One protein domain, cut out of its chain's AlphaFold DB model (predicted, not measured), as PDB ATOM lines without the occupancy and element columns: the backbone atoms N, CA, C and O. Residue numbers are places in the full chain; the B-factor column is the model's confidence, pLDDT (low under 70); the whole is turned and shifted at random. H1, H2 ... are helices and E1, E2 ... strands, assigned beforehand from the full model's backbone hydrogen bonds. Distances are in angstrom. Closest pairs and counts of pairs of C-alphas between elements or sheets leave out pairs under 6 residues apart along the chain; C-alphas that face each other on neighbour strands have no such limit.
ATOM      1  N   GLU A  46      12.468  14.611  34.662       77.75
ATOM      2  CA  GLU A  46      11.378  15.406  35.236       77.75
ATOM      3  C   GLU A  46      10.562  16.140  34.159       77.75
ATOM      4  O   GLU A  46       9.336  16.078  34.167       77.75
ATOM      5  N   LEU A  47      11.220  16.740  33.162       70.00
ATOM      6  CA  LEU A  47      10.538  17.365  32.025       70.00
ATOM      7  C   LEU A  47       9.894  16.324  31.101       70.00
ATOM      8  O   LEU A  47       8.786  16.561  30.629       70.00
ATOM      9  N   GLN A  48      10.531  15.164  30.892       74.75
ATOM     10  CA  GLN A  48       9.907  14.048  30.163       74.75
ATOM     11  C   GLN A  48       8.604  13.609  30.844       74.75
ATOM     12  O   GLN A  48       7.574  13.508  30.184       74.75
ATOM     13  N   ARG A  49       8.625  13.423  32.173       74.06
ATOM     14  CA  ARG A  49       7.437  13.081  32.967       74.06
ATOM     15  C   ARG A  49       6.355  14.146  32.874       74.06
ATOM     16  O   ARG A  49       5.225  13.782  32.593       74.06
ATOM     17  N   ASN A  50       6.689  15.427  33.024       74.94
ATOM     18  CA  ASN A  50       5.707  16.509  32.908       74.94
ATOM     19  C   ASN A  50       5.053  16.530  31.513       74.94
ATOM     20  O   ASN A  50       3.841  16.687  31.405       74.94
ATOM     21  N   ILE A  51       5.830  16.313  30.445       71.44
ATOM     22  CA  ILE A  51       5.302  16.203  29.077       71.44
ATOM     23  C   ILE A  51       4.400  14.970  28.928       71.44
ATOM     24  O   ILE A  51       3.329  15.079  28.338       71.44
ATOM     25  N   TRP A  52       4.793  13.814  29.470       78.50
ATOM     26  CA  TRP A  52       3.963  12.607  29.448       78.50
ATOM     27  C   TRP A  52       2.695  12.747  30.289       78.50
ATOM     28  O   TRP A  52       1.666  12.233  29.885       78.50
ATOM     29  N   GLU A  53       2.729  13.445  31.425       76.50
ATOM     30  CA  GLU A  53       1.536  13.701  32.240       76.50
ATOM     31  C   GLU A  53       0.557  14.630  31.519       76.50
ATOM     32  O   GLU A  53      -0.636  14.339  31.515       76.50
ATOM     33  N   ILE A  54       1.043  15.659  30.816       74.69
ATOM     34  CA  ILE A  54       0.208  16.513  29.954       74.69
ATOM     35  C   ILE A  54      -0.352  15.715  28.762       74.69
ATOM     36  O   ILE A  54      -1.543  15.786  28.482       74.69
ATOM     37  N   ALA A  55       0.473  14.912  28.085       70.88
ATOM     38  CA  ALA A  55       0.060  14.105  26.930       70.88
ATOM     39  C   ALA A  55      -0.763  12.846  27.291       70.88
ATOM     40  O   ALA A  55      -1.246  12.149  26.398       70.88
ATOM     41  N   ALA A  56      -0.885  12.526  28.583       74.25
ATOM     42  CA  ALA A  56      -1.732  11.458  29.105       74.25
ATOM     43  C   ALA A  56      -3.089  11.963  29.597       74.25
ATOM     44  O   ALA A  56      -3.941  11.129  29.908       74.25
ATOM     45  N   VAL A  57      -3.290  13.287  29.682       75.94
ATOM     46  CA  VAL A  57      -4.600  13.870  29.989       75.94
ATOM     47  C   VAL A  57      -5.594  13.332  28.960       75.94
ATOM     48  O   VAL A  57      -5.415  13.574  27.764       75.94
ATOM     49  N   PRO A  58      -6.612  12.575  29.393       71.62
ATOM     50  CA  PRO A  58      -7.477  11.884  28.466       71.62
ATOM     51  C   PRO A  58      -8.358  12.894  27.736       71.62
ATOM     52  O   PRO A  58      -8.950  13.787  28.343       71.62
ATOM     53  N   GLN A  59      -8.440  12.738  26.422       71.75
ATOM     54  CA  GLN A  59      -9.325  13.506  25.556       71.75
ATOM     55  C   GLN A  59     -10.499  12.623  25.145       71.75
ATOM     56  O   GLN A  59     -10.322  11.425  24.915       71.75
ATOM     57  N   SER A  60     -11.691  13.213  25.029       77.31
ATOM     58  CA  SER A  60     -12.828  12.518  24.432       77.31
ATOM     59  C   SER A  60     -12.521  12.164  22.986       77.31
ATOM     60  O   SER A  60     -12.179  13.029  22.179       77.31
ATOM     61  N   ARG A  61     -12.668  10.883  22.674       79.06
ATOM     62  CA  ARG A  61     -12.457  10.306  21.349       79.06
ATOM     63  C   ARG A  61     -13.535   9.275  21.058       79.06
ATOM     64  O   ARG A  61     -14.244   8.813  21.956       79.06
ATOM     65  N   VAL A  62     -13.613   8.905  19.793       83.25
ATOM     66  CA  VAL A  62     -14.529   7.891  19.294       83.25
ATOM     67  C   VAL A  62     -13.742   6.607  19.074       83.25
ATOM     68  O   VAL A  62     -12.728   6.629  18.381       83.25
ATOM     69  N   ILE A  63     -14.187   5.506  19.672       82.12
ATOM     70  CA  ILE A  63     -13.720   4.161  19.325       82.12
ATOM     71  C   ILE A  63     -14.801   3.570  18.441       82.12
ATOM     72  O   ILE A  63     -15.885   3.229  18.912       82.12
ATOM     73  N   GLU A  64     -14.526   3.540  17.147       84.06
ATOM     74  CA  GLU A  64     -15.456   3.062  16.137       84.06
ATOM     75  C   GLU A  64     -15.300   1.549  15.962       84.06
ATOM     76  O   GLU A  64     -14.197   0.999  15.966       84.06
ATOM     77  N   ILE A  65     -16.440   0.880  15.843       75.38
ATOM     78  CA  ILE A  65     -16.573  -0.520  15.475       75.38
ATOM     79  C   ILE A  65     -17.346  -0.520  14.162       75.38
ATOM     80  O   ILE A  65     -18.503  -0.094  14.115       75.38
ATOM     81  N   GLU A  66     -16.696  -0.992  13.106       70.56
ATOM     82  CA  GLU A  66     -17.307  -1.186  11.797       70.56
ATOM     83  C   GLU A  66     -17.611  -2.672  11.585       70.56
ATOM     84  O   GLU A  66     -16.804  -3.537  11.938       70.56
ATOM     85  N   ILE A  67     -18.782  -2.959  11.009       61.47
ATOM     86  CA  ILE A  67     -19.131  -4.302  10.544       61.47
ATOM     87  C   ILE A  67     -18.425  -4.537   9.215       61.47
ATOM     88  O   ILE A  67     -18.825  -3.976   8.193       61.47
ATOM     89  N   ILE A  68     -17.422  -5.410   9.198       57.31
ATOM     90  CA  ILE A  68     -16.922  -5.961   7.939       57.31
ATOM     91  C   ILE A  68     -17.845  -7.123   7.557       57.31
ATOM     92  O   ILE A  68     -17.519  -8.289   7.761       57.31
ATOM     93  N   CYS A  69     -19.030  -6.796   7.033       54.25
ATOM     94  CA  CYS A  69     -19.755  -7.751   6.202       54.25
ATOM     95  C   CYS A  69     -19.019  -7.827   4.867       54.25
ATOM     96  O   CYS A  69     -18.939  -6.811   4.166       54.25
ATOM     97  N   GLU A  70     -18.516  -9.001   4.494       49.25
ATOM     98  CA  GLU A  70     -18.062  -9.205   3.124       49.25
ATOM     99  C   GLU A  70     -19.261  -9.022   2.185       49.25
ATOM    100  O   GLU A  70     -20.304  -9.665   2.322       49.25
ATOM    101  N   HIS A  93     -15.823 -10.331  10.971       53.66
ATOM    102  CA  HIS A  93     -14.532  -9.918  11.501       53.66
ATOM    103  C   HIS A  93     -14.574  -8.483  12.022       53.66
ATOM    104  O   HIS A  93     -14.426  -7.503  11.291       53.66
ATOM    105  N   TRP A  94     -14.723  -8.371  13.336       57.47
ATOM    106  CA  TRP A  94     -14.724  -7.099  14.032       57.47
ATOM    107  C   TRP A  94     -13.312  -6.570  14.290       57.47
ATOM    108  O   TRP A  94     -12.430  -7.272  14.795       57.47
ATOM    109  N   SER A  95     -13.100  -5.281  14.028       55.75
ATOM    110  CA  SER A  95     -11.900  -4.573  14.473       55.75
ATOM    111  C   SER A  95     -12.263  -3.175  14.966       55.75
ATOM    112  O   SER A  95     -12.798  -2.393  14.183       55.75
ATOM    113  N   PRO A  96     -11.912  -2.801  16.210       61.09
ATOM    114  CA  PRO A  96     -11.994  -1.412  16.631       61.09
ATOM    115  C   PRO A  96     -10.998  -0.579  15.820       61.09
ATOM    116  O   PRO A  96      -9.811  -0.930  15.736       61.09
ATOM    117  N   THR A  97     -11.437   0.542  15.257       57.66
ATOM    118  CA  THR A  97     -10.506   1.537  14.724       57.66
ATOM    119  C   THR A  97      -9.823   2.242  15.908       57.66
ATOM    120  O   THR A  97     -10.449   2.629  16.890       57.66
ATOM    121  N   GLN A  98      -8.490   2.349  15.858       57.94
ATOM    122  CA  GLN A  98      -7.653   3.021  16.874       57.94
ATOM    123  C   GLN A  98      -7.740   2.467  18.322       57.94
ATOM    124  O   GLN A  98      -8.110   3.156  19.274       57.94
ATOM    125  N   CYS A  99      -7.251   1.240  18.535       57.16
ATOM    126  CA  CYS A  99      -7.179   0.604  19.865       57.16
ATOM    127  C   CYS A  99      -6.246   1.297  20.897       57.16
ATOM    128  O   CYS A  99      -6.306   0.981  22.088       57.16
ATOM    129  N   SER A 100      -5.375   2.226  20.471       63.22
ATOM    130  CA  SER A 100      -4.406   2.917  21.339       63.22
ATOM    131  C   SER A 100      -4.782   4.395  21.556       63.22
ATOM    132  O   SER A 100      -4.734   5.159  20.593       63.22
ATOM    133  N   PRO A 101      -5.112   4.839  22.787       57.19
ATOM    134  CA  PRO A 101      -5.468   6.228  23.097       57.19
ATOM    135  C   PRO A 101      -4.344   7.234  22.901       57.19
ATOM    136  O   PRO A 101      -4.605   8.425  22.771       57.19
ATOM    137  N   THR A 102      -3.091   6.793  22.985       65.12
ATOM    138  CA  THR A 102      -1.958   7.712  23.041       65.12
ATOM    139  C   THR A 102      -0.659   7.014  22.636       65.12
ATOM    140  O   THR A 102      -0.430   5.867  23.040       65.12
ATOM    141  N   PRO A 103       0.246   7.696  21.902       67.06
ATOM    142  CA  PRO A 103       1.597   7.200  21.646       67.06
ATOM    143  C   PRO A 103       2.360   6.798  22.919       67.06
ATOM    144  O   PRO A 103       3.218   5.920  22.858       67.06
ATOM    145  N   LEU A 104       2.017   7.378  24.081       64.81
ATOM    146  CA  LEU A 104       2.653   7.114  25.381       64.81
ATOM    147  C   LEU A 104       2.704   5.624  25.771       64.81
ATOM    148  O   LEU A 104       3.653   5.191  26.425       64.81
ATOM    149  N   LEU A 105       1.731   4.811  25.342       71.06
ATOM    150  CA  LEU A 105       1.718   3.369  25.632       71.06
ATOM    151  C   LEU A 105       2.898   2.616  24.984       71.06
ATOM    152  O   LEU A 105       3.343   1.590  25.520       71.06
ATOM    153  N   GLY A 106       3.416   3.137  23.866       68.00
ATOM    154  CA  GLY A 106       4.536   2.580  23.107       68.00
ATOM    155  C   GLY A 106       5.923   3.112  23.490       68.00
ATOM    156  O   GLY A 106       6.904   2.493  23.104       68.00
ATOM    157  N   ILE A 107       6.034   4.209  24.254       68.62
ATOM    158  CA  ILE A 107       7.328   4.894  24.473       68.62
ATOM    159  C   ILE A 107       8.238   4.136  25.442       68.62
ATOM    160  O   ILE A 107       9.358   3.765  25.107       68.62
ATOM    161  N   CYS A 108       7.795   3.975  26.688       72.94
ATOM    162  CA  CYS A 108       8.571   3.341  27.751       72.94
ATOM    163  C   CYS A 108       7.655   2.923  28.907       72.94
ATOM    164  O   CYS A 108       6.465   3.256  28.940       72.94
ATOM    165  N   ARG A 109       8.209   2.209  29.892       80.06
ATOM    166  CA  ARG A 109       7.457   1.731  31.058       80.06
ATOM    167  C   ARG A 109       6.856   2.879  31.874       80.06
ATOM    168  O   ARG A 109       5.700   2.791  32.270       80.06
ATOM    169  N   GLU A 110       7.614   3.942  32.116       77.50
ATOM    170  CA  GLU A 110       7.186   5.114  32.884       77.50
ATOM    171  C   GLU A 110       6.047   5.858  32.180       77.50
ATOM    172  O   GLU A 110       5.038   6.173  32.807       77.50
ATOM    173  N   SER A 111       6.181   6.079  30.870       76.88
ATOM    174  CA  SER A 111       5.163   6.706  30.023       76.88
ATOM    175  C   SER A 111       3.861   5.890  30.006       76.88
ATOM    176  O   SER A 111       2.779   6.430  30.245       76.88
ATOM    177  N   ARG A 112       3.968   4.560  29.875       80.50
ATOM    178  CA  ARG A 112       2.832   3.632  29.966       80.50
ATOM    179  C   ARG A 112       2.158   3.668  31.339       80.50
ATOM    180  O   ARG A 112       0.935   3.719  31.402       80.50
ATOM    181  N   LEU A 113       2.926   3.688  32.432       82.12
ATOM    182  CA  LEU A 113       2.383   3.806  33.793       82.12
ATOM    183  C   LEU A 113       1.639   5.131  34.016       82.12
ATOM    184  O   LEU A 113       0.671   5.153  34.768       82.12
ATOM    185  N   ILE A 114       2.068   6.219  33.369       81.50
ATOM    186  CA  ILE A 114       1.363   7.506  33.407       81.50
ATOM    187  C   ILE A 114       0.049   7.422  32.617       81.50
ATOM    188  O   ILE A 114      -0.992   7.786  33.159       81.50
ATOM    189  N   ALA A 115       0.058   6.878  31.397       81.75
ATOM    190  CA  ALA A 115      -1.162   6.675  30.606       81.75
ATOM    191  C   ALA A 115      -2.182   5.762  31.322       81.75
ATOM    192  O   ALA A 115      -3.373   6.069  31.363       81.75
ATOM    193  N   MET A 116      -1.721   4.692  31.979       85.06
ATOM    194  CA  MET A 116      -2.569   3.780  32.761       85.06
ATOM    195  C   MET A 116      -3.168   4.401  34.043       85.06
ATOM    196  O   MET A 116      -3.992   3.758  34.686       85.06
ATOM    197  N   LYS A 117      -2.817   5.645  34.417       88.25
ATOM    198  CA  LYS A 117      -3.573   6.411  35.433       88.25
ATOM    199  C   LYS A 117      -4.946   6.858  34.915       88.25
ATOM    200  O   LYS A 117      -5.861   7.041  35.711       88.25
ATOM    201  N   TYR A 118      -5.062   7.073  33.603       85.06
ATOM    202  CA  TYR A 118      -6.222   7.683  32.946       85.06
ATOM    203  C   TYR A 118      -6.984   6.717  32.036       85.06
ATOM    204  O   TYR A 118      -8.154   6.954  31.741       85.06
ATOM    205  N   TYR A 119      -6.340   5.630  31.608       85.12
ATOM    206  CA  TYR A 119      -6.910   4.622  30.720       85.12
ATOM    207  C   TYR A 119      -6.886   3.236  31.375       85.12
ATOM    208  O   TYR A 119      -5.845   2.766  31.835       85.12
ATOM    209  N   LYS A 120      -8.039   2.564  31.376       85.31
ATOM    210  CA  LYS A 120      -8.183   1.139  31.690       85.31
ATOM    211  C   LYS A 120      -7.707   0.302  30.501       85.31
ATOM    212  O   LYS A 120      -7.711   0.776  29.370       85.31
ATOM    213  N   TYR A 121      -7.341  -0.949  30.760       83.56
ATOM    214  CA  TYR A 121      -7.020  -1.957  29.748       83.56
ATOM    215  C   TYR A 121      -8.029  -3.106  29.837       83.56
ATOM    216  O   TYR A 121      -8.344  -3.546  30.942       83.56
ATOM    217  N   SER A 122      -8.519  -3.589  28.697       78.69
ATOM    218  CA  SER A 122      -9.358  -4.788  28.578       78.69
ATOM    219  C   SER A 122      -9.024  -5.543  27.291       78.69
ATOM    220  O   SER A 122      -8.438  -4.973  26.370       78.69
ATOM    221  N   SER A 123      -9.442  -6.805  27.202       70.31
ATOM    222  CA  SER A 123      -9.739  -7.398  25.894       70.31
ATOM    223  C   SER A 123     -11.109  -6.898  25.431       70.31
ATOM    224  O   SER A 123     -12.009  -6.716  26.257       70.31
ATOM    225  N   PHE A 124     -11.263  -6.643  24.138       70.31
ATOM    226  CA  PHE A 124     -12.528  -6.299  23.505       70.31
ATOM    227  C   PHE A 124     -12.508  -6.834  22.073       70.31
ATOM    228  O   PHE A 124     -11.636  -6.440  21.298       70.31
ATOM    229  N   LEU A 125     -13.432  -7.746  21.742       68.69
ATOM    230  CA  LEU A 125     -13.448  -8.469  20.457       68.69
ATOM    231  C   LEU A 125     -12.089  -9.148  20.183       68.69
ATOM    232  O   LEU A 125     -11.462  -8.936  19.148       68.69
ATOM    233  N   ASP A 126     -11.581  -9.847  21.207       65.94
ATOM    234  CA  ASP A 126     -10.261 -10.500  21.278       65.94
ATOM    235  C   ASP A 126      -9.040  -9.618  20.964       65.94
ATOM    236  O   ASP A 126      -7.916 -10.101  20.804       65.94
ATOM    237  N   ARG A 127      -9.227  -8.293  20.954       66.25
ATOM    238  CA  ARG A 127      -8.173  -7.303  20.725       66.25
ATOM    239  C   ARG A 127      -7.879  -6.494  21.994       66.25
ATOM    240  O   ARG A 127      -8.791  -6.173  22.757       66.25
ATOM    241  N   PRO A 128      -6.607  -6.131  22.240       74.94
ATOM    242  CA  PRO A 128      -6.234  -5.287  23.369       74.94
ATOM    243  C   PRO A 128      -6.789  -3.870  23.184       74.94
ATOM    244  O   PRO A 128      -6.377  -3.156  22.269       74.94
ATOM    245  N   LEU A 129      -7.674  -3.439  24.083       79.56
ATOM    246  CA  LEU A 129      -8.267  -2.107  24.070       79.56
ATOM    247  C   LEU A 129      -7.906  -1.334  25.336       79.56
ATOM    248  O   LEU A 129      -8.186  -1.759  26.459       79.56
ATOM    249  N   PHE A 130      -7.323  -0.155  25.147       82.88
ATOM    250  CA  PHE A 130      -7.139   0.825  26.212       82.88
ATOM    251  C   PHE A 130      -8.216   1.904  26.088       82.88
ATOM    252  O   PHE A 130      -8.439   2.400  24.984       82.88
ATOM    253  N   TYR A 131      -8.876   2.274  27.189       83.75
ATOM    254  CA  TYR A 131     -10.055   3.148  27.161       83.75
ATOM    255  C   TYR A 131     -10.282   3.954  28.452       83.75
ATOM    256  O   TYR A 131      -9.894   3.541  29.543       83.75
ATOM    257  N   ASN A 132     -10.916   5.118  28.327       86.88
ATOM    258  CA  ASN A 132     -11.378   5.959  29.424       86.88
ATOM    259  C   ASN A 132     -12.914   5.935  29.466       86.88
ATOM    260  O   ASN A 132     -13.574   6.476  28.586       86.88
ATOM    261  N   THR A 133     -13.476   5.320  30.507       83.12
ATOM    262  CA  THR A 133     -14.926   5.091  30.650       83.12
ATOM    263  C   THR A 133     -15.777   6.363  30.664       83.12
ATOM    264  O   THR A 133     -16.935   6.314  30.254       83.12
ATOM    265  N   ASP A 134     -15.222   7.481  31.134       83.38
ATOM    266  CA  ASP A 134     -15.940   8.746  31.309       83.38
ATOM    267  C   ASP A 134     -15.905   9.643  30.057       83.38
ATOM    268  O   ASP A 134     -16.790  10.481  29.890       83.38
ATOM    269  N   LEU A 135     -14.895   9.485  29.191       84.50
ATOM    270  CA  LEU A 135     -14.610  10.404  28.082       84.50
ATOM    271  C   LEU A 135     -14.678   9.767  26.694       84.50
ATOM    272  O   LEU A 135     -15.025  10.469  25.740       84.50
ATOM    273  N   ASP A 136     -14.344   8.482  26.561       85.75
ATOM    274  CA  ASP A 136     -14.416   7.781  25.281       85.75
ATOM    275  C   ASP A 136     -15.877   7.440  24.940       85.75
ATOM    276  O   ASP A 136     -16.663   7.029  25.798       85.75
ATOM    277  N   THR A 137     -16.238   7.581  23.664       86.94
ATOM    278  CA  THR A 137     -17.539   7.167  23.120       86.94
ATOM    279  C   THR A 137     -17.353   5.981  22.185       86.94
ATOM    280  O   THR A 137     -16.534   6.043  21.270       86.94
ATOM    281  N   LEU A 138     -18.123   4.911  22.383       86.31
ATOM    282  CA  LEU A 138     -18.156   3.782  21.452       86.31
ATOM    283  C   LEU A 138     -19.074   4.111  20.278       86.31
ATOM    284  O   LEU A 138     -20.246   4.366  20.519       86.31
ATOM    285  N   TRP A 139     -18.596   4.079  19.037       87.62
ATOM    286  CA  TRP A 139     -19.447   4.269  17.858       87.62
ATOM    287  C   TRP A 139     -19.641   2.955  17.115       87.62
ATOM    288  O   TRP A 139     -18.696   2.401  16.564       87.62
ATOM    289  N   VAL A 140     -20.877   2.466  17.095       80.69
ATOM    290  CA  VAL A 140     -21.291   1.328  16.274       80.69
ATOM    291  C   VAL A 140     -21.749   1.877  14.925       80.69
ATOM    292  O   VAL A 140     -22.737   2.618  14.867       80.69
ATOM    293  N   ARG A 141     -21.009   1.558  13.857       76.94
ATOM    294  CA  ARG A 141     -21.333   1.963  12.479       76.94
ATOM    295  C   ARG A 141     -22.000   0.837  11.709       76.94
ATOM    296  O   ARG A 141     -21.723  -0.332  11.959       76.94
ATOM    297  N   GLY A 142     -22.868   1.197  10.764       73.62
ATOM    298  CA  GLY A 142     -23.767   0.231  10.140       73.62
ATOM    299  C   GLY A 142     -24.857  -0.233  11.109       73.62
ATOM    300  O   GLY A 142     -25.268   0.509  12.000       73.62
ATOM    301  N   ASN A 143     -25.364  -1.450  10.910       65.38
ATOM    302  CA  ASN A 143     -26.519  -1.975  11.634       65.38
ATOM    303  C   ASN A 143     -26.270  -2.094  13.164       65.38
ATOM    304  O   ASN A 143     -25.454  -2.917  13.582       65.38
ATOM    305  N   PRO A 144     -26.994  -1.343  14.021       59.19
ATOM    306  CA  PRO A 144     -26.853  -1.427  15.476       59.19
ATOM    307  C   PRO A 144     -27.604  -2.616  16.093       59.19
ATOM    308  O   PRO A 144     -27.435  -2.879  17.283       59.19
ATOM    309  N   LEU A 145     -28.449  -3.302  15.314       54.47
ATOM    310  CA  LEU A 145     -29.201  -4.495  15.694       54.47
ATOM    311  C   LEU A 145     -28.846  -5.646  14.766       54.47
ATOM    312  O   LEU A 145     -29.517  -5.934  13.771       54.47
ATOM    313  N   PHE A 146     -27.770  -6.330  15.125       50.44
ATOM    314  CA  PHE A 146     -27.473  -7.657  14.610       50.44
ATOM    315  C   PHE A 146     -28.727  -8.525  14.658       50.44
ATOM    316  O   PHE A 146     -29.398  -8.579  15.679       50.44
ATOM    317  N   GLN A 147     -29.026  -9.222  13.573       37.66
ATOM    318  CA  GLN A 147     -29.923 -10.365  13.598       37.66
ATOM    319  C   GLN A 147     -29.222 -11.462  12.819       37.66
ATOM    320  O   GLN A 147     -29.057 -11.343  11.607       37.66
ATOM    321  N   SER A 148     -28.804 -12.510  13.526       33.06
ATOM    322  CA  SER A 148     -28.687 -13.813  12.888       33.06
ATOM    323  C   SER A 148     -30.097 -14.395  12.830       33.06
ATOM    324  O   SER A 148     -30.809 -14.376  13.836       33.06
ATOM    325  N   GLU A 156     -28.150 -15.580  19.077       41.31
ATOM    326  CA  GLU A 156     -27.618 -14.414  19.781       41.31
ATOM    327  C   GLU A 156     -27.254 -13.303  18.783       41.31
ATOM    328  O   GLU A 156     -26.325 -13.408  17.979       41.31
ATOM    329  N   THR A 157     -27.975 -12.185  18.849       43.12
ATOM    330  CA  THR A 157     -27.598 -10.948  18.149       43.12
ATOM    331  C   THR A 157     -26.231 -10.477  18.673       43.12
ATOM    332  O   THR A 157     -25.992 -10.586  19.860       43.12
ATOM    333  N   THR A 158     -25.270  -9.950  17.902       46.41
ATOM    334  CA  THR A 158     -23.892  -9.730  18.431       46.41
ATOM    335  C   THR A 158     -23.789  -8.753  19.627       46.41
ATOM    336  O   THR A 158     -22.828  -8.797  20.392       46.41
ATOM    337  N   LEU A 159     -24.802  -7.912  19.870       47.41
ATOM    338  CA  LEU A 159     -24.925  -7.126  21.110       47.41
ATOM    339  C   LEU A 159     -25.565  -7.915  22.261       47.41
ATOM    340  O   LEU A 159     -25.212  -7.679  23.417       47.41
ATOM    341  N   GLU A 160     -26.425  -8.888  21.958       41.81
ATOM    342  CA  GLU A 160     -26.677 -10.011  22.855       41.81
ATOM    343  C   GLU A 160     -25.425 -10.863  23.080       41.81
ATOM    344  O   GLU A 160     -25.176 -11.165  24.229       41.81
ATOM    345  N   VAL A 161     -24.575 -11.174  22.094       41.22
ATOM    346  CA  VAL A 161     -23.312 -11.911  22.312       41.22
ATOM    347  C   VAL A 161     -22.417 -11.137  23.280       41.22
ATOM    348  O   VAL A 161     -21.916 -11.712  24.236       41.22
ATOM    349  N   LEU A 162     -22.291  -9.809  23.154       47.12
ATOM    350  CA  LEU A 162     -21.598  -8.978  24.156       47.12
ATOM    351  C   LEU A 162     -22.289  -8.970  25.543       47.12
ATOM    352  O   LEU A 162     -21.654  -8.661  26.554       47.12
ATOM    353  N   PHE A 163     -23.577  -9.308  25.622       44.62
ATOM    354  CA  PHE A 163     -24.372  -9.409  26.853       44.62
ATOM    355  C   PHE A 163     -24.402 -10.842  27.448       44.62
ATOM    356  O   PHE A 163     -24.435 -10.973  28.675       44.62
ATOM    357  N   TRP A 164     -24.299 -11.891  26.623       42.56
ATOM    358  CA  TRP A 164     -24.297 -13.322  26.956       42.56
ATOM    359  C   TRP A 164     -22.878 -13.860  27.163       42.56
ATOM    360  O   TRP A 164     -22.646 -14.527  28.168       42.56
ATOM    361  N   GLN A 165     -21.877 -13.449  26.370       44.47
ATOM    362  CA  GLN A 165     -20.461 -13.585  26.757       44.47
ATOM    363  C   GLN A 165     -20.243 -12.998  28.150       44.47
ATOM    364  O   GLN A 165     -19.487 -13.543  28.941       44.47
ATOM    365  N   ARG A 166     -20.948 -11.925  28.506       47.69
ATOM    366  CA  ARG A 166     -20.908 -11.315  29.838       47.69
ATOM    367  C   ARG A 166     -21.620 -12.131  30.935       47.69
ATOM    368  O   ARG A 166     -21.377 -11.884  32.115       47.69
ATOM    369  N   LEU A 167     -22.488 -13.084  30.591       41.00
ATOM    370  CA  LEU A 167     -23.012 -14.092  31.526       41.00
ATOM    371  C   LEU A 167     -22.038 -15.268  31.723       41.00
ATOM    372  O   LEU A 167     -22.104 -15.929  32.758       41.00
ATOM    373  N   TYR A 168     -21.112 -15.492  30.782       39.50
ATOM    374  CA  TYR A 168     -20.173 -16.624  30.790       39.50
ATOM    375  C   TYR A 168     -18.681 -16.256  30.942       39.50
ATOM    376  O   TYR A 168     -17.853 -17.150  31.112       39.50
ATOM    377  N   THR A 169     -18.309 -14.973  30.924       39.84
ATOM    378  CA  THR A 169     -16.918 -14.493  31.033       39.84
ATOM    379  C   THR A 169     -16.768 -13.416  32.107       39.84
ATOM    380  O   THR A 169     -17.657 -12.599  32.335       39.84
ATOM    381  N   GLU A 170     -15.596 -13.371  32.746       37.44
ATOM    382  CA  GLU A 170     -15.239 -12.368  33.765       37.44
ATOM    383  C   GLU A 170     -14.935 -10.970  33.176       37.44
ATOM    384  O   GLU A 170     -14.451 -10.081  33.883       37.44
ATOM    385  N   LEU A 171     -15.194 -10.753  31.880       39.91
ATOM    386  CA  LEU A 171     -14.972  -9.474  31.209       39.91
ATOM    387  C   LEU A 171     -15.972  -8.436  31.739       39.91
ATOM    388  O   LEU A 171     -17.167  -8.461  31.448       39.91
ATOM    389  N   GLY A 172     -15.451  -7.539  32.583       40.81
ATOM    390  CA  GLY A 172     -16.227  -6.552  33.330       40.81
ATOM    391  C   GLY A 172     -17.104  -5.638  32.458       40.81
ATOM    392  O   GLY A 172     -16.842  -5.442  31.272       40.81
ATOM    393  N   PRO A 173     -18.162  -5.057  33.051       39.34
ATOM    394  CA  PRO A 173     -19.246  -4.421  32.313       39.34
ATOM    395  C   PRO A 173     -18.782  -3.203  31.510       39.34
ATOM    396  O   PRO A 173     -18.067  -2.356  32.037       39.34
ATOM    397  N   TYR A 174     -19.296  -3.108  30.280       60.28
ATOM    398  CA  TYR A 174     -19.451  -1.903  29.455       60.28
ATOM    399  C   TYR A 174     -18.365  -0.840  29.631       60.28
ATOM    400  O   TYR A 174     -18.445   0.049  30.477       60.28
ATOM    401  N   LEU A 175     -17.373  -0.909  28.749       63.72
ATOM    402  CA  LEU A 175     -16.173  -0.080  28.794       63.72
ATOM    403  C   LEU A 175     -16.479   1.441  28.742       63.72
ATOM    404  O   LEU A 175     -15.684   2.236  29.244       63.72
ATOM    405  N   PHE A 176     -17.643   1.843  28.211       77.81
ATOM    406  CA  PHE A 176     -18.003   3.225  27.867       77.81
ATOM    407  C   PHE A 176     -19.330   3.685  28.484       77.81
ATOM    408  O   PHE A 176     -20.330   2.970  28.422       77.81
ATOM    409  N   ARG A 177     -19.364   4.924  28.995       85.25
ATOM    410  CA  ARG A 177     -20.607   5.601  29.419       85.25
ATOM    411  C   ARG A 177     -21.357   6.293  28.286       85.25
ATOM    412  O   ARG A 177     -22.522   6.642  28.462       85.25
ATOM    413  N   SER A 178     -20.699   6.500  27.150       88.19
ATOM    414  CA  SER A 178     -21.301   7.079  25.951       88.19
ATOM    415  C   SER A 178     -21.255   6.073  24.808       88.19
ATOM    416  O   SER A 178     -20.196   5.516  24.514       88.19
ATOM    417  N   VAL A 179     -22.391   5.869  24.147       86.81
ATOM    418  CA  VAL A 179     -22.493   5.081  22.912       86.81
ATOM    419  C   VAL A 179     -23.036   5.967  21.800       86.81
ATOM    420  O   VAL A 179     -23.838   6.862  22.043       86.81
ATOM    421  N   ALA A 180     -22.591   5.722  20.582       89.25
ATOM    422  CA  ALA A 180     -23.005   6.361  19.356       89.25
ATOM    423  C   ALA A 180     -23.501   5.283  18.382       89.25
ATOM    424  O   ALA A 180     -22.848   4.254  18.210       89.25
ATOM    425  N   LEU A 181     -24.662   5.512  17.776       86.88
ATOM    426  CA  LEU A 181     -25.352   4.592  16.873       86.88
ATOM    427  C   LEU A 181     -25.581   5.294  15.536       86.88
ATOM    428  O   LEU A 181     -26.069   6.423  15.512       86.88
ATOM    429  N   ASP A 182     -25.222   4.644  14.437       86.31
ATOM    430  CA  ASP A 182     -25.367   5.195  13.088       86.31
ATOM    431  C   ASP A 182     -26.834   5.212  12.617       86.31
ATOM    432  O   ASP A 182     -27.496   4.174  12.525       86.31
ATOM    433  N   PHE A 183     -27.352   6.402  12.309       85.50
ATOM    434  CA  PHE A 183     -28.731   6.621  11.874       85.50
ATOM    435  C   PHE A 183     -29.055   5.914  10.556       85.50
ATOM    436  O   PHE A 183     -30.164   5.398  10.394       85.50
ATOM    437  N   ALA A 184     -28.089   5.835   9.634       82.62
ATOM    438  CA  ALA A 184     -28.265   5.103   8.384       82.62
ATOM    439  C   ALA A 184     -28.498   3.606   8.654       82.62
ATOM    440  O   ALA A 184     -29.416   3.012   8.085       82.62
ATOM    441  N   GLY A 185     -27.740   3.028   9.592       76.94
ATOM    442  CA  GLY A 185     -27.888   1.638  10.024       76.94
ATOM    443  C   GLY A 185     -29.208   1.351  10.744       76.94
ATOM    444  O   GLY A 185     -29.846   0.339  10.459       76.94
ATOM    445  N   ILE A 186     -29.663   2.263  11.618       77.19
ATOM    446  CA  ILE A 186     -31.003   2.191  12.240       77.19
ATOM    447  C   ILE A 186     -32.081   2.121  11.149       77.19
ATOM    448  O   ILE A 186     -32.943   1.240  11.161       77.19
ATOM    449  N   LYS A 187     -32.013   3.023  10.163       76.25
ATOM    450  CA  LYS A 187     -32.989   3.094   9.071       76.25
ATOM    451  C   LYS A 187     -32.982   1.888   8.144       76.25
ATOM    452  O   LYS A 187     -34.054   1.455   7.724       76.25
ATOM    453  N   GLU A 188     -31.808   1.370   7.796       70.44
ATOM    454  CA  GLU A 188     -31.689   0.165   6.972       70.44
ATOM    455  C   GLU A 188     -32.394  -1.011   7.666       70.44
ATOM    456  O   GLU A 188     -33.245  -1.657   7.054       70.44
ATOM    457  N   HIS A 189     -32.171  -1.185   8.974       64.62
ATOM    458  CA  HIS A 189     -32.848  -2.199   9.783       64.62
ATOM    459  C   HIS A 189     -34.371  -1.983   9.889       64.62
ATOM    460  O   HIS A 189     -35.146  -2.929   9.724       64.62
ATOM    461  N   HIS A 190     -34.840  -0.744  10.088       63.84
ATOM    462  CA  HIS A 190     -36.276  -0.426  10.170       63.84
ATOM    463  C   HIS A 190     -37.071  -0.807   8.904       63.84
ATOM    464  O   HIS A 190     -38.274  -1.060   8.994       63.84
ATOM    465  N   ASN A 191     -36.419  -0.906   7.740       56.28
ATOM    466  CA  ASN A 191     -37.053  -1.372   6.503       56.28
ATOM    467  C   ASN A 191     -37.180  -2.905   6.412       56.28
ATOM    468  O   ASN A 191     -38.023  -3.395   5.660       56.28
ATOM    469  N   ILE A 192     -36.369  -3.665   7.158       47.31
ATOM    470  CA  ILE A 192     -36.318  -5.135   7.087       47.31
ATOM    471  C   ILE A 192     -37.487  -5.770   7.862       47.31
ATOM    472  O   ILE A 192     -38.045  -6.775   7.423       47.31
ATOM    473  N   ILE A 193     -37.921  -5.165   8.978       47.16
ATOM    474  CA  ILE A 193     -38.914  -5.755   9.895       47.16
ATOM    475  C   ILE A 193     -40.180  -4.886  10.002       47.16
ATOM    476  O   ILE A 193     -40.390  -4.149  10.967       47.16
ATOM    477  N   SER A 194     -41.086  -5.008   9.024       40.16
ATOM    478  CA  SER A 194     -42.409  -4.351   9.053       40.16
ATOM    479  C   SER A 194     -43.505  -5.216   9.705       40.16
ATOM    480  O   SER A 194     -44.554  -5.487   9.120       40.16
ATOM    481  N   TRP A 195     -43.301  -5.642  10.957       37.28
ATOM    482  CA  TRP A 195     -44.283  -6.435  11.728       37.28
ATOM    483  C   TRP A 195     -45.434  -5.579  12.315       37.28
ATOM    484  O   TRP A 195     -45.762  -5.625  13.500       37.28
ATOM    485  N   GLY A 196     -46.102  -4.810  11.448       44.38
ATOM    486  CA  GLY A 196     -47.292  -4.015  11.768       44.38
ATOM    487  C   GLY A 196     -47.043  -2.826  12.709       44.38
ATOM    488  O   GLY A 196     -45.921  -2.371  12.885       44.38
ATOM    489  N   ASN A 197     -48.114  -2.313  13.330       44.72
ATOM    490  CA  ASN A 197     -48.079  -1.148  14.237       44.72
ATOM    491  C   ASN A 197     -47.496  -1.455  15.639       44.72
ATOM    492  O   ASN A 197     -47.805  -0.752  16.604       44.72
ATOM    493  N   ILE A 198     -46.726  -2.532  15.785       42.94
ATOM    494  CA  ILE A 198     -45.997  -2.845  17.020       42.94
ATOM    495  C   ILE A 198     -44.717  -1.992  17.012       42.94
ATOM    496  O   ILE A 198     -44.135  -1.823  15.941       42.94
ATOM    497  N   PRO A 199     -44.272  -1.418  18.149       44.62
ATOM    498  CA  PRO A 199     -42.997  -0.709  18.197       44.62
ATOM    499  C   PRO A 199     -41.869  -1.588  17.645       44.62
ATOM    500  O   PRO A 199     -41.733  -2.737  18.066       44.62
ATOM    501  N   GLN A 200     -41.105  -1.050  16.692       53.19
ATOM    502  CA  GLN A 200     -39.968  -1.744  16.104       53.19
ATOM    503  C   GLN A 200     -38.908  -2.013  17.180       53.19
ATOM    504  O   GLN A 200     -38.848  -1.327  18.202       53.19
ATOM    505  N   ASP A 201     -38.171  -3.094  16.945       56.78
ATOM    506  CA  ASP A 201     -37.561  -3.997  17.921       56.78
ATOM    507  C   ASP A 201     -37.276  -3.436  19.347       56.78
ATOM    508  O   ASP A 201     -36.406  -2.574  19.531       56.78
ATOM    509  N   PRO A 202     -37.942  -3.955  20.408       59.72
ATOM    510  CA  PRO A 202     -37.623  -3.591  21.788       59.72
ATOM    511  C   PRO A 202     -36.203  -4.003  22.222       59.72
ATOM    512  O   PRO A 202     -35.765  -3.549  23.287       59.72
ATOM    513  N   SER A 203     -35.472  -4.810  21.441       60.97
ATOM    514  CA  SER A 203     -34.087  -5.201  21.725       60.97
ATOM    515  C   SER A 203     -33.167  -3.991  21.923       60.97
ATOM    516  O   SER A 203     -32.496  -3.933  22.947       60.97
ATOM    517  N   LEU A 204     -33.199  -2.961  21.062       64.12
ATOM    518  CA  LEU A 204     -32.299  -1.795  21.178       64.12
ATOM    519  C   LEU A 204     -32.515  -1.038  22.493       64.12
ATOM    520  O   LEU A 204     -31.568  -0.674  23.194       64.12
ATOM    521  N   CYS A 205     -33.781  -0.842  22.867       65.56
ATOM    522  CA  CYS A 205     -34.146  -0.235  24.145       65.56
ATOM    523  C   CYS A 205     -33.714  -1.109  25.324       65.56
ATOM    524  O   CYS A 205     -33.211  -0.597  26.325       65.56
ATOM    525  N   THR A 206     -33.892  -2.423  25.207       65.50
ATOM    526  CA  THR A 206     -33.508  -3.381  26.245       65.50
ATOM    527  C   THR A 206     -31.990  -3.402  26.424       65.50
ATOM    528  O   THR A 206     -31.525  -3.293  27.551       65.50
ATOM    529  N   LEU A 207     -31.219  -3.425  25.337       65.75
ATOM    530  CA  LEU A 207     -29.756  -3.451  25.317       65.75
ATOM    531  C   LEU A 207     -29.127  -2.161  25.859       65.75
ATOM    532  O   LEU A 207     -28.205  -2.239  26.669       65.75
ATOM    533  N   TYR A 208     -29.620  -0.981  25.466       64.25
ATOM    534  CA  TYR A 208     -28.974   0.285  25.838       64.25
ATOM    535  C   TYR A 208     -29.577   0.991  27.053       64.25
ATOM    536  O   TYR A 208     -28.830   1.622  27.801       64.25
ATOM    537  N   ALA A 209     -30.890   0.890  27.278       59.62
ATOM    538  CA  ALA A 209     -31.545   1.555  28.403       59.62
ATOM    539  C   ALA A 209     -31.750   0.623  29.601       59.62
ATOM    540  O   ALA A 209     -31.422   0.997  30.725       59.62
ATOM    541  N   VAL A 210     -32.317  -0.564  29.378       55.28
ATOM    542  CA  VAL A 210     -32.798  -1.429  30.472       55.28
ATOM    543  C   VAL A 210     -31.736  -2.422  30.958       55.28
ATOM    544  O   VAL A 210     -31.814  -2.898  32.089       55.28
ATOM    545  N   SER A 211     -30.732  -2.729  30.133       54.50
ATOM    546  CA  SER A 211     -29.679  -3.668  30.500       54.50
ATOM    547  C   SER A 211     -28.822  -3.142  31.655       54.50
ATOM    548  O   SER A 211     -28.973  -2.033  32.170       54.50
ATOM    549  N   ARG A 212     -27.879  -3.977  32.084       56.59
ATOM    550  CA  ARG A 212     -26.989  -3.747  33.226       56.59
ATOM    551  C   ARG A 212     -25.923  -2.651  32.952       56.59
ATOM    552  O   ARG A 212     -24.816  -2.745  33.489       56.59
ATOM    553  N   THR A 213     -26.194  -1.714  32.040       54.41
ATOM    554  CA  THR A 213     -25.268  -0.746  31.438       54.41
ATOM    555  C   THR A 213     -24.919   0.426  32.353       54.41
ATOM    556  O   THR A 213     -25.747   0.955  33.090       54.41
ATOM    557  N   GLU A 214     -23.670   0.890  32.250       69.44
ATOM    558  CA  GLU A 214     -23.256   2.207  32.761       69.44
ATOM    559  C   GLU A 214     -23.453   3.323  31.720       69.44
ATOM    560  O   GLU A 214     -22.980   4.436  31.917       69.44
ATOM    561  N   VAL A 215     -24.139   3.032  30.610       78.00
ATOM    562  CA  VAL A 215     -24.401   3.988  29.531       78.00
ATOM    563  C   VAL A 215     -25.278   5.114  30.074       78.00
ATOM    564  O   VAL A 215     -26.446   4.924  30.396       78.00
ATOM    565  N   GLU A 216     -24.697   6.302  30.190       86.19
ATOM    566  CA  GLU A 216     -25.390   7.517  30.610       86.19
ATOM    567  C   GLU A 216     -25.929   8.300  29.407       86.19
ATOM    568  O   GLU A 216     -26.851   9.105  29.565       86.19
ATOM    569  N   LYS A 217     -25.353   8.072  28.218       90.00
ATOM    570  CA  LYS A 217     -25.627   8.851  27.013       90.00
ATOM    571  C   LYS A 217     -25.568   8.018  25.734       90.00
ATOM    572  O   LYS A 217     -24.654   7.219  25.537       90.00
ATOM    573  N   ILE A 218     -26.534   8.252  24.855       88.94
ATOM    574  CA  ILE A 218     -26.682   7.625  23.546       88.94
ATOM    575  C   ILE A 218     -26.741   8.741  22.502       88.94
ATOM    576  O   ILE A 218     -27.566   9.651  22.586       88.94
ATOM    577  N   TYR A 219     -25.862   8.671  21.516       91.62
ATOM    578  CA  TYR A 219     -25.835   9.571  20.379       91.62
ATOM    579  C   TYR A 219     -26.441   8.877  19.160       91.62
ATOM    580  O   TYR A 219     -25.987   7.799  18.785       91.62
ATOM    581  N   ILE A 220     -27.422   9.503  18.515       90.44
ATOM    582  CA  ILE A 220     -27.862   9.113  17.173       90.44
ATOM    583  C   ILE A 220     -27.021   9.918  16.189       90.44
ATOM    584  O   ILE A 220     -27.157  11.141  16.093       90.44
ATOM    585  N   VAL A 221     -26.086   9.237  15.533       90.38
ATOM    586  CA  VAL A 221     -25.109   9.852  14.638       90.38
ATOM    587  C   VAL A 221     -25.690   9.928  13.247       90.38
ATOM    588  O   VAL A 221     -26.065   8.906  12.685       90.38
ATOM    589  N   TYR A 222     -25.735  11.128  12.689       89.69
ATOM    590  CA  TYR A 222     -26.222  11.359  11.337       89.69
ATOM    591  C   TYR A 222     -25.164  12.085  10.506       89.69
ATOM    592  O   TYR A 222     -24.334  12.830  11.033       89.69
ATOM    593  N   SER A 223     -25.181  11.851   9.201       85.94
ATOM    594  CA  SER A 223     -24.325  12.510   8.218       85.94
ATOM    595  C   SER A 223     -25.004  13.770   7.676       85.94
ATOM    596  O   SER A 223     -26.222  13.925   7.741       85.94
ATOM    597  N   SER A 224     -24.252  14.678   7.047       73.75
ATOM    598  CA  SER A 224     -24.815  15.932   6.505       73.75
ATOM    599  C   SER A 224     -25.820  15.766   5.347       73.75
ATOM    600  O   SER A 224     -26.319  16.768   4.840       73.75
ATOM    601  N   GLY A 225     -26.058  14.535   4.883       66.62
ATOM    602  CA  GLY A 225     -27.088  14.189   3.896       66.62
ATOM    603  C   GLY A 225     -28.406  13.696   4.502       66.62
ATOM    604  O   GLY A 225     -29.383  13.579   3.767       66.62
ATOM    605  N   ASP A 226     -28.448  13.425   5.809       70.38
ATOM    606  CA  ASP A 226     -29.633  12.892   6.481       70.38
ATOM    607  C   ASP A 226     -30.634  14.003   6.832       70.38
ATOM    608  O   ASP A 226     -30.267  15.114   7.231       70.38
ATOM    609  N   CYS A 227     -31.926  13.698   6.714       76.88
ATOM    610  CA  CYS A 227     -33.003  14.613   7.078       76.88
ATOM    611  C   CYS A 227     -33.025  14.846   8.599       76.88
ATOM    612  O   CYS A 227     -33.455  13.968   9.349       76.88
ATOM    613  N   SER A 228     -32.645  16.042   9.063       80.75
ATOM    614  CA  SER A 228     -32.647  16.405  10.495       80.75
ATOM    615  C   SER A 228     -33.971  16.101  11.198       80.75
ATOM    616  O   SER A 228     -33.980  15.559  12.298       80.75
ATOM    617  N   ASP A 229     -35.089  16.384  10.529       85.69
ATOM    618  CA  ASP A 229     -36.437  16.191  11.068       85.69
ATOM    619  C   ASP A 229     -36.761  14.707  11.306       85.69
ATOM    620  O   ASP A 229     -37.602  14.383  12.144       85.69
ATOM    621  N   GLU A 230     -36.118  13.801  10.567       87.19
ATOM    622  CA  GLU A 230     -36.267  12.351  10.710       87.19
ATOM    623  C   GLU A 230     -35.362  11.819  11.829       87.19
ATOM    624  O   GLU A 230     -35.788  10.958  12.594       87.19
ATOM    625  N   VAL A 231     -34.159  12.385  11.994       88.12
ATOM    626  CA  VAL A 231     -33.267  12.088  13.131       88.12
ATOM    627  C   VAL A 231     -33.909  12.526  14.452       88.12
ATOM    628  O   VAL A 231     -33.929  11.760  15.413       88.12
ATOM    629  N   ASP A 232     -34.500  13.723  14.503       88.25
ATOM    630  CA  ASP A 232     -35.213  14.223  15.688       88.25
ATOM    631  C   ASP A 232     -36.460  13.378  16.015       88.25
ATOM    632  O   ASP A 232     -36.797  13.172  17.188       88.25
ATOM    633  N   GLN A 233     -37.146  12.856  14.989       86.88
ATOM    634  CA  GLN A 233     -38.236  11.892  15.167       86.88
ATOM    635  C   GLN A 233     -37.731  10.574  15.760       86.88
ATOM    636  O   GLN A 233     -38.358  10.074  16.692       86.88
ATOM    637  N   GLU A 234     -36.596  10.059  15.289       85.62
ATOM    638  CA  GLU A 234     -35.982   8.819  15.777       85.62
ATOM    639  C   GLU A 234     -35.473   8.953  17.220       85.62
ATOM    640  O   GLU A 234     -35.808   8.142  18.080       85.62
ATOM    641  N   VAL A 235     -34.775  10.046  17.553       88.69
ATOM    642  CA  VAL A 235     -34.368  10.369  18.934       88.69
ATOM    643  C   VAL A 235     -35.579  10.400  19.871       88.69
ATOM    644  O   VAL A 235     -35.551   9.835  20.969       88.69
ATOM    645  N   LYS A 236     -36.673  11.040  19.441       88.94
ATOM    646  CA  LYS A 236     -37.920  11.100  20.211       88.94
ATOM    647  C   LYS A 236     -38.589   9.728  20.331       88.94
ATOM    648  O   LYS A 236     -39.095   9.404  21.406       88.94
ATOM    649  N   TYR A 237     -38.604   8.947  19.255       84.38
ATOM    650  CA  TYR A 237     -39.165   7.600  19.210       84.38
ATOM    651  C   TYR A 237     -38.433   6.672  20.182       84.38
ATOM    652  O   TYR A 237     -39.059   6.110  21.083       84.38
ATOM    653  N   LEU A 238     -37.102   6.627  20.090       82.81
ATOM    654  CA  LEU A 238     -36.246   5.853  20.978       82.81
ATOM    655  C   LEU A 238     -36.454   6.250  22.448       82.81
ATOM    656  O   LEU A 238     -36.652   5.387  23.300       82.81
ATOM    657  N   MET A 239     -36.518   7.551  22.750       86.69
ATOM    658  CA  MET A 239     -36.793   8.049  24.105       86.69
ATOM    659  C   MET A 239     -38.159   7.624  24.660       86.69
ATOM    660  O   MET A 239     -38.266   7.346  25.857       86.69
ATOM    661  N   GLU A 240     -39.219   7.587  23.850       85.19
ATOM    662  CA  GLU A 240     -40.527   7.096  24.306       85.19
ATOM    663  C   GLU A 240     -40.552   5.567  24.437       85.19
ATOM    664  O   GLU A 240     -41.083   5.062  25.430       85.19
ATOM    665  N   ASN A 241     -39.904   4.824  23.534       80.56
ATOM    666  CA  ASN A 241     -39.757   3.371  23.653       80.56
ATOM    667  C   ASN A 241     -38.932   2.972  24.890       80.56
ATOM    668  O   ASN A 241     -39.289   2.015  25.576       80.56
ATOM    669  N   MET A 242     -37.881   3.714  25.247       80.75
ATOM    670  CA  MET A 242     -37.119   3.490  26.484       80.75
ATOM    671  C   MET A 242     -37.985   3.717  27.730       80.75
ATOM    672  O   MET A 242     -38.008   2.874  28.626       80.75
ATOM    673  N   LYS A 243     -38.768   4.807  27.771       84.75
ATOM    674  CA  LYS A 243     -39.737   5.065  28.857       84.75
ATOM    675  C   LYS A 243     -40.827   4.000  28.932       84.75
ATOM    676  O   LYS A 243     -41.306   3.708  30.026       84.75
ATOM    677  N   TRP A 244     -41.257   3.471  27.788       83.00
ATOM    678  CA  TRP A 244     -42.240   2.398  27.705       83.00
ATOM    679  C   TRP A 244     -41.658   1.109  28.287       83.00
ATOM    680  O   TRP A 244     -42.146   0.655  29.318       83.00
ATOM    681  N   ASN A 245     -40.566   0.593  27.719       76.94
ATOM    682  CA  ASN A 245     -39.896  -0.622  28.192       76.94
ATOM    683  C   ASN A 245     -39.547  -0.538  29.685       76.94
ATOM    684  O   ASN A 245     -39.881  -1.446  30.438       76.94
ATOM    685  N   ALA A 246     -39.031   0.598  30.165       77.81
ATOM    686  CA  ALA A 246     -38.725   0.778  31.583       77.81
ATOM    687  C   ALA A 246     -39.938   0.657  32.529       77.81
ATOM    688  O   ALA A 246     -39.764   0.313  33.693       77.81
ATOM    689  N   ARG A 247     -41.171   0.916  32.064       82.00
ATOM    690  CA  ARG A 247     -42.393   0.688  32.864       82.00
ATOM    691  C   ARG A 247     -42.771  -0.787  32.938       82.00
ATOM    692  O   ARG A 247     -43.265  -1.215  33.976       82.00
ATOM    693  N   TYR A 248     -42.561  -1.538  31.858       80.81
ATOM    694  CA  TYR A 248     -42.882  -2.966  31.785       80.81
ATOM    695  C   TYR A 248     -41.796  -3.843  32.421       80.81
ATOM    696  O   TYR A 248     -42.113  -4.868  33.013       80.81
ATOM    697  N   SER A 249     -40.539  -3.401  32.392       77.88
ATOM    698  CA  SER A 249     -39.378  -4.105  32.951       77.88
ATOM    699  C   SER A 249     -39.023  -3.687  34.387       77.88
ATOM    700  O   SER A 249     -37.906  -3.941  34.827       77.88
ATOM    701  N   MET A 250     -39.929  -3.036  35.132       79.25
ATOM    702  CA  MET A 250     -39.633  -2.482  36.470       79.25
ATOM    703  C   MET A 250     -39.085  -3.511  37.470       79.25
ATOM    704  O   MET A 250     -38.184  -3.181  38.240       79.25
ATOM    705  N   GLU A 251     -39.603  -4.741  37.468       81.56
ATOM    706  CA  GLU A 251     -39.123  -5.806  38.364       81.56
ATOM    707  C   GLU A 251     -37.672  -6.186  38.037       81.56
ATOM    708  O   GLU A 251     -36.825  -6.204  38.930       81.56
ATOM    709  N   TRP A 252     -37.362  -6.360  36.749       78.12
ATOM    710  CA  TRP A 252     -36.011  -6.649  36.264       78.12
ATOM    711  C   TRP A 252     -35.040  -5.485  36.513       78.12
ATOM    712  O   TRP A 252     -33.925  -5.693  36.979       78.12
ATOM    713  N   ILE A 253     -35.472  -4.234  36.313       78.62
ATOM    714  CA  ILE A 253     -34.681  -3.044  36.668       78.62
ATOM    715  C   ILE A 253     -34.362  -3.025  38.171       78.62
ATOM    716  O   ILE A 253     -33.255  -2.653  38.560       78.62
ATOM    717  N   GLN A 254     -35.309  -3.408  39.032       82.12
ATOM    718  CA  GLN A 254     -35.090  -3.404  40.477       82.12
ATOM    719  C   GLN A 254     -34.144  -4.524  40.924       82.12
ATOM    720  O   GLN A 254     -33.272  -4.273  41.756       82.12
ATOM    721  N   GLU A 255     -34.274  -5.724  40.354       83.00
ATOM    722  CA  GLU A 255     -33.291  -6.806  40.492       83.00
ATOM    723  C   GLU A 255     -31.898  -6.311  40.073       83.00
ATOM    724  O   GLU A 255     -30.935  -6.431  40.834       83.00
ATOM    725  N   MET A 256     -31.814  -5.611  38.938       76.25
ATOM    726  CA  MET A 256     -30.553  -5.082  38.436       76.25
ATOM    727  C   MET A 256     -29.905  -4.010  39.313       76.25
ATOM    728  O   MET A 256     -28.679  -3.978  39.462       76.25
ATOM    729  N   LEU A 257     -30.705  -3.124  39.906       78.25
ATOM    730  CA  LEU A 257     -30.207  -2.145  40.871       78.25
ATOM    731  C   LEU A 257     -29.695  -2.828  42.143       78.25
ATOM    732  O   LEU A 257     -28.681  -2.395  42.685       78.25
ATOM    733  N   ASN A 258     -30.356  -3.895  42.601       82.44
ATOM    734  CA  ASN A 258     -29.945  -4.637  43.792       82.44
ATOM    735  C   ASN A 258     -28.585  -5.317  43.580       82.44
ATOM    736  O   ASN A 258     -27.674  -5.080  44.370       82.44
ATOM    737  N   GLU A 259     -28.401  -6.056  42.483       79.62
ATOM    738  CA  GLU A 259     -27.103  -6.665  42.158       79.62
ATOM    739  C   GLU A 259     -25.975  -5.626  42.056       79.62
ATOM    740  O   GLU A 259     -24.858  -5.854  42.518       79.62
ATOM    741  N   ARG A 260     -26.250  -4.460  41.450       75.00
ATOM    742  CA  ARG A 260     -25.260  -3.379  41.341       75.00
ATOM    743  C   ARG A 260     -24.913  -2.784  42.705       75.00
ATOM    744  O   ARG A 260     -23.747  -2.490  42.964       75.00
ATOM    745  N   ASN A 261     -25.903  -2.629  43.580       81.69
ATOM    746  CA  ASN A 261     -25.698  -2.181  44.956       81.69
ATOM    747  C   ASN A 261     -24.819  -3.168  45.739       81.69
ATOM    748  O   ASN A 261     -23.886  -2.739  46.414       81.69
ATOM    749  N   GLU A 262     -25.058  -4.473  45.588       82.56
ATOM    750  CA  GLU A 262     -24.253  -5.534  46.205       82.56
ATOM    751  C   GLU A 262     -22.817  -5.580  45.660       82.56
ATOM    752  O   GLU A 262     -21.868  -5.627  46.442       82.56
ATOM    753  N   ARG A 263     -22.643  -5.511  44.333       79.69
ATOM    754  CA  ARG A 263     -21.331  -5.573  43.668       79.69
ATOM    755  C   ARG A 263     -20.463  -4.342  43.941       79.69
ATOM    756  O   ARG A 263     -19.280  -4.484  44.241       79.69
ATOM    757  N   ASP A 264     -21.040  -3.147  43.816       76.25
ATOM    758  CA  ASP A 264     -20.298  -1.877  43.857       76.25
ATOM    759  C   ASP A 264     -20.313  -1.221  45.255       76.25
ATOM    760  O   ASP A 264     -19.728  -0.156  45.448       76.25
ATOM    761  N   GLY A 265     -21.015  -1.811  46.233       82.12
ATOM    762  CA  GLY A 265     -21.230  -1.213  47.558       82.12
ATOM    763  C   GLY A 265     -22.060   0.079  47.516       82.12
ATOM    764  O   GLY A 265     -21.896   0.959  48.366       82.12
ATOM    765  N   THR A 266     -22.913   0.229  46.499       81.06
ATOM    766  CA  THR A 266     -23.713   1.439  46.259       81.06
ATOM    767  C   THR A 266     -25.122   1.329  46.858       81.06
ATOM    768  O   THR A 266     -25.539   0.280  47.333       81.06
ATOM    769  N   ASN A 267     -25.852   2.449  46.906       84.75
ATOM    770  CA  ASN A 267     -27.231   2.526  47.415       84.75
ATOM    771  C   ASN A 267     -28.151   3.214  46.387       84.75
ATOM    772  O   ASN A 267     -28.873   4.168  46.690       84.75
ATOM    773  N   LEU A 268     -28.072   2.776  45.132       80.50
ATOM    774  CA  LEU A 268     -28.900   3.253  44.030       80.50
ATOM    775  C   LEU A 268     -30.345   2.782  44.233       80.50
ATOM    776  O   LEU A 268     -30.660   1.600  44.132       80.50
ATOM    777  N   THR A 269     -31.236   3.734  44.514       78.94
ATOM    778  CA  THR A 269     -32.678   3.498  44.723       78.94
ATOM    779  C   THR A 269     -33.526   3.786  43.483       78.94
ATOM    780  O   THR A 269     -34.748   3.663  43.524       78.94
ATOM    781  N   ARG A 270     -32.899   4.238  42.390       78.12
ATOM    782  CA  ARG A 270     -33.550   4.587  41.123       78.12
ATOM    783  C   ARG A 270     -32.607   4.317  39.963       78.12
ATOM    784  O   ARG A 270     -31.438   4.692  40.019       78.12
ATOM    785  N   TRP A 271     -33.150   3.751  38.895       78.44
ATOM    786  CA  TRP A 271     -32.488   3.686  37.600       78.44
ATOM    787  C   TRP A 271     -32.490   5.074  36.947       78.44
ATOM    788  O   TRP A 271     -33.485   5.804  37.001       78.44
ATOM    789  N   LYS A 272     -31.348   5.450  36.366       82.56
ATOM    790  CA  LYS A 272     -31.169   6.678  35.589       82.56
ATOM    791  C   LYS A 272     -31.225   6.282  34.118       82.56
ATOM    792  O   LYS A 272     -30.294   5.654  33.629       82.56
ATOM    793  N   MET A 273     -32.304   6.658  33.436       83.62
ATOM    794  CA  MET A 273     -32.418   6.474  31.989       83.62
ATOM    795  C   MET A 273     -31.289   7.231  31.266       83.62
ATOM    796  O   MET A 273     -31.028   8.381  31.649       83.62
ATOM    797  N   PRO A 274     -30.648   6.643  30.236       86.44
ATOM    798  CA  PRO A 274     -29.697   7.364  29.398       86.44
ATOM    799  C   PRO A 274     -30.353   8.581  28.730       86.44
ATOM    800  O   PRO A 274     -31.557   8.569  28.456       86.44
ATOM    801  N   THR A 275     -29.582   9.629  28.431       90.69
ATOM    802  CA  THR A 275     -30.050  10.666  27.495       90.69
ATOM    803  C   THR A 275     -29.817  10.212  26.059       90.69
ATOM    804  O   THR A 275     -28.797   9.594  25.769       90.69
ATOM    805  N   VAL A 276     -30.750  10.521  25.156       90.31
ATOM    806  CA  VAL A 276     -30.588  10.310  23.709       90.31
ATOM    807  C   VAL A 276     -30.499  11.676  23.033       90.31
ATOM    808  O   VAL A 276     -31.358  12.529  23.259       90.31
ATOM    809  N   GLU A 277     -29.466  11.893  22.220       93.69
ATOM    810  CA  GLU A 277     -29.205  13.155  21.516       93.69
ATOM    811  C   GLU A 277     -28.791  12.895  20.060       93.69
ATOM    812  O   GLU A 277     -28.021  11.977  19.789       93.69
ATOM    813  N   ALA A 278     -29.252  13.722  19.121       91.38
ATOM    814  CA  ALA A 278     -28.740  13.718  17.751       91.38
ATOM    815  C   ALA A 278     -27.356  14.389  17.696       91.38
ATOM    816  O   ALA A 278     -27.161  15.460  18.279       91.38
ATOM    817  N   ILE A 279     -26.403  13.811  16.963       90.69
ATOM    818  CA  ILE A 279     -25.100  14.436  16.703       90.69
ATOM    819  C   ILE A 279     -24.667  14.231  15.251       90.69
ATOM    820  O   ILE A 279     -24.787  13.147  14.692       90.69
ATOM    821  N   LEU A 280     -24.131  15.287  14.644       88.06
ATOM    822  CA  LEU A 280     -23.514  15.194  13.326       88.06
ATOM    823  C   LEU A 280     -22.198  14.405  13.441       88.06
ATOM    824  O   LEU A 280     -21.398  14.691  14.334       88.06
ATOM    825  N   ASP A 281     -21.950  13.466  12.534       83.69
ATOM    826  CA  ASP A 281     -20.726  12.653  12.442       83.69
ATOM    827  C   ASP A 281     -19.434  13.480  12.607       83.69
ATOM    828  O   ASP A 281     -18.580  13.187  13.446       83.69
ATOM    829  N   THR A 282     -19.344  14.605  11.899       78.88
ATOM    830  CA  THR A 282     -18.225  15.557  11.935       78.88
ATOM    831  C   THR A 282     -18.102  16.344  13.241       78.88
ATOM    832  O   THR A 282     -17.078  16.987  13.449       78.88
ATOM    833  N   ARG A 283     -19.100  16.315  14.134       78.00
ATOM    834  CA  ARG A 283     -18.993  16.839  15.510       78.00
ATOM    835  C   ARG A 283     -18.611  15.754  16.510       78.00
ATOM    836  O   ARG A 283     -17.928  16.058  17.481       78.00
ATOM    837  N   LEU A 284     -19.030  14.512  16.269       80.00
ATOM    838  CA  LEU A 284     -18.665  13.366  17.100       80.00
ATOM    839  C   LEU A 284     -17.186  12.995  16.907       80.00
ATOM    840  O   LEU A 284     -16.438  12.924  17.877       80.00
ATOM    841  N   LEU A 285     -16.752  12.832  15.652       71.75
ATOM    842  CA  LEU A 285     -15.354  12.573  15.279       71.75
ATOM    843  C   LEU A 285     -14.422  13.759  15.547       71.75
ATOM    844  O   LEU A 285     -13.210  13.595  15.646       71.75
ATOM    845  N   ASN A 286     -14.986  14.962  15.597       60.66
ATOM    846  CA  ASN A 286     -14.247  16.212  15.666       60.66
ATOM    847  C   ASN A 286     -14.889  17.113  16.741       60.66
ATOM    848  O   ASN A 286     -15.581  18.084  16.409       60.66
TER     849      ASN A 286
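What this domain is: This is residues 46 to 70, 93 to 148 and 156 to 286 of the 549 residues of an uncharacterized protein of Botrytis tulipae (UniProt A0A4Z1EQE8). A strongly twisted wall of five parallel strands, in the order E1 E4 E5 E6 E7, has the long helix H7 packed along its E7 edge on one face, and H8 makes a corner at the end of H7. Beyond the other edge strand, E1, lie the hairpin E2 E3 and, farther out, a cluster of H1, H2 and H3. The 212 printed residues include nine named helices and seven named strands, H1 E1 H2 H3 E2 E3 E4 H4 E5 H5 H6 E6 H7 H8 E7 H9 along the chain; the class is mixed. The whole is compact, with a radius of gyration of the C-alphas of 18.6 A and spans of 65 by 45 by 30 A.

How they stand to each other: Start at the sheet: E1, residues 62 to 66, E4, 137 to 141, E5, 178 to 182, E6, 217 to 222, and E7, 275 to 280. Look across it for N 63 and O 137 at 2.9 A, N 180 and O 138 at 2.7 A, N 181 and O 219 at 2.8 A, and N 220 and O 277 at 2.8 A. H7, residues 228 to 248, is on the sheet over E7, only just not over E6, where 2 of its C-alphas fall; its closest C-alphas to E7, Val 235 and Val 276, are 6.1 A apart. H5, residues 183 to 192, stands up from the same face at 69 degrees. H6, residues 202 to 210, only grazes the sheet and touches residues 238 to 246 of H7, C-alphas 205 and 242 closest at 5.3 A. E5, H5, H6, E6 and E6, H7, H8, residues 250 to 264, E7 are strand-helix-strand units, helices joining parallel neighbours, with right-handed crossovers. H9, residues 281 to 284, is on the opposite face. H4, residues 158 to 168, is close but not clearly touching H6, C-alphas 159 and 207 closest at 7.4 A. E2, residues 120 to 124, and E3, 127 to 131, form a hairpin, with N 122 and O 129 at 2.9 A. H3, residues 109 to 115, touches H1, 46 to 55, and H2, 104 to 107; its closest C-alphas are Ser 111 to Trp 52, 6.0 A, and Arg 112 to Leu 105, 4.5 A. O i to N i+4 pairs are within hydrogen-bond range throughout H1, H3, H6, H7 and H8, in 6 of 7 for H4 and 5 of 6 for H5; H2 and H9 are too short.

Where its parts are: Find C-alpha 46 at (11.378, 15.406, 35.236), where H1 begins. H7 runs 30.5 A from C-alpha 228 at (-32.647, 16.405, 10.495), and H8 spans 20.7 A.

The domain as a whole: The farthest C-alphas, Glu 46 and Gly 196, are 66.1 A apart. Cuts leave 9.1 A between C-alphas 70 and 93, and 7.0 A between 148 and 156. Of the links printed whole, none is long. Mean pLDDT of the printed part is 71.6; 75 residues are under 70, among them 156 to 175 and 189 to 214.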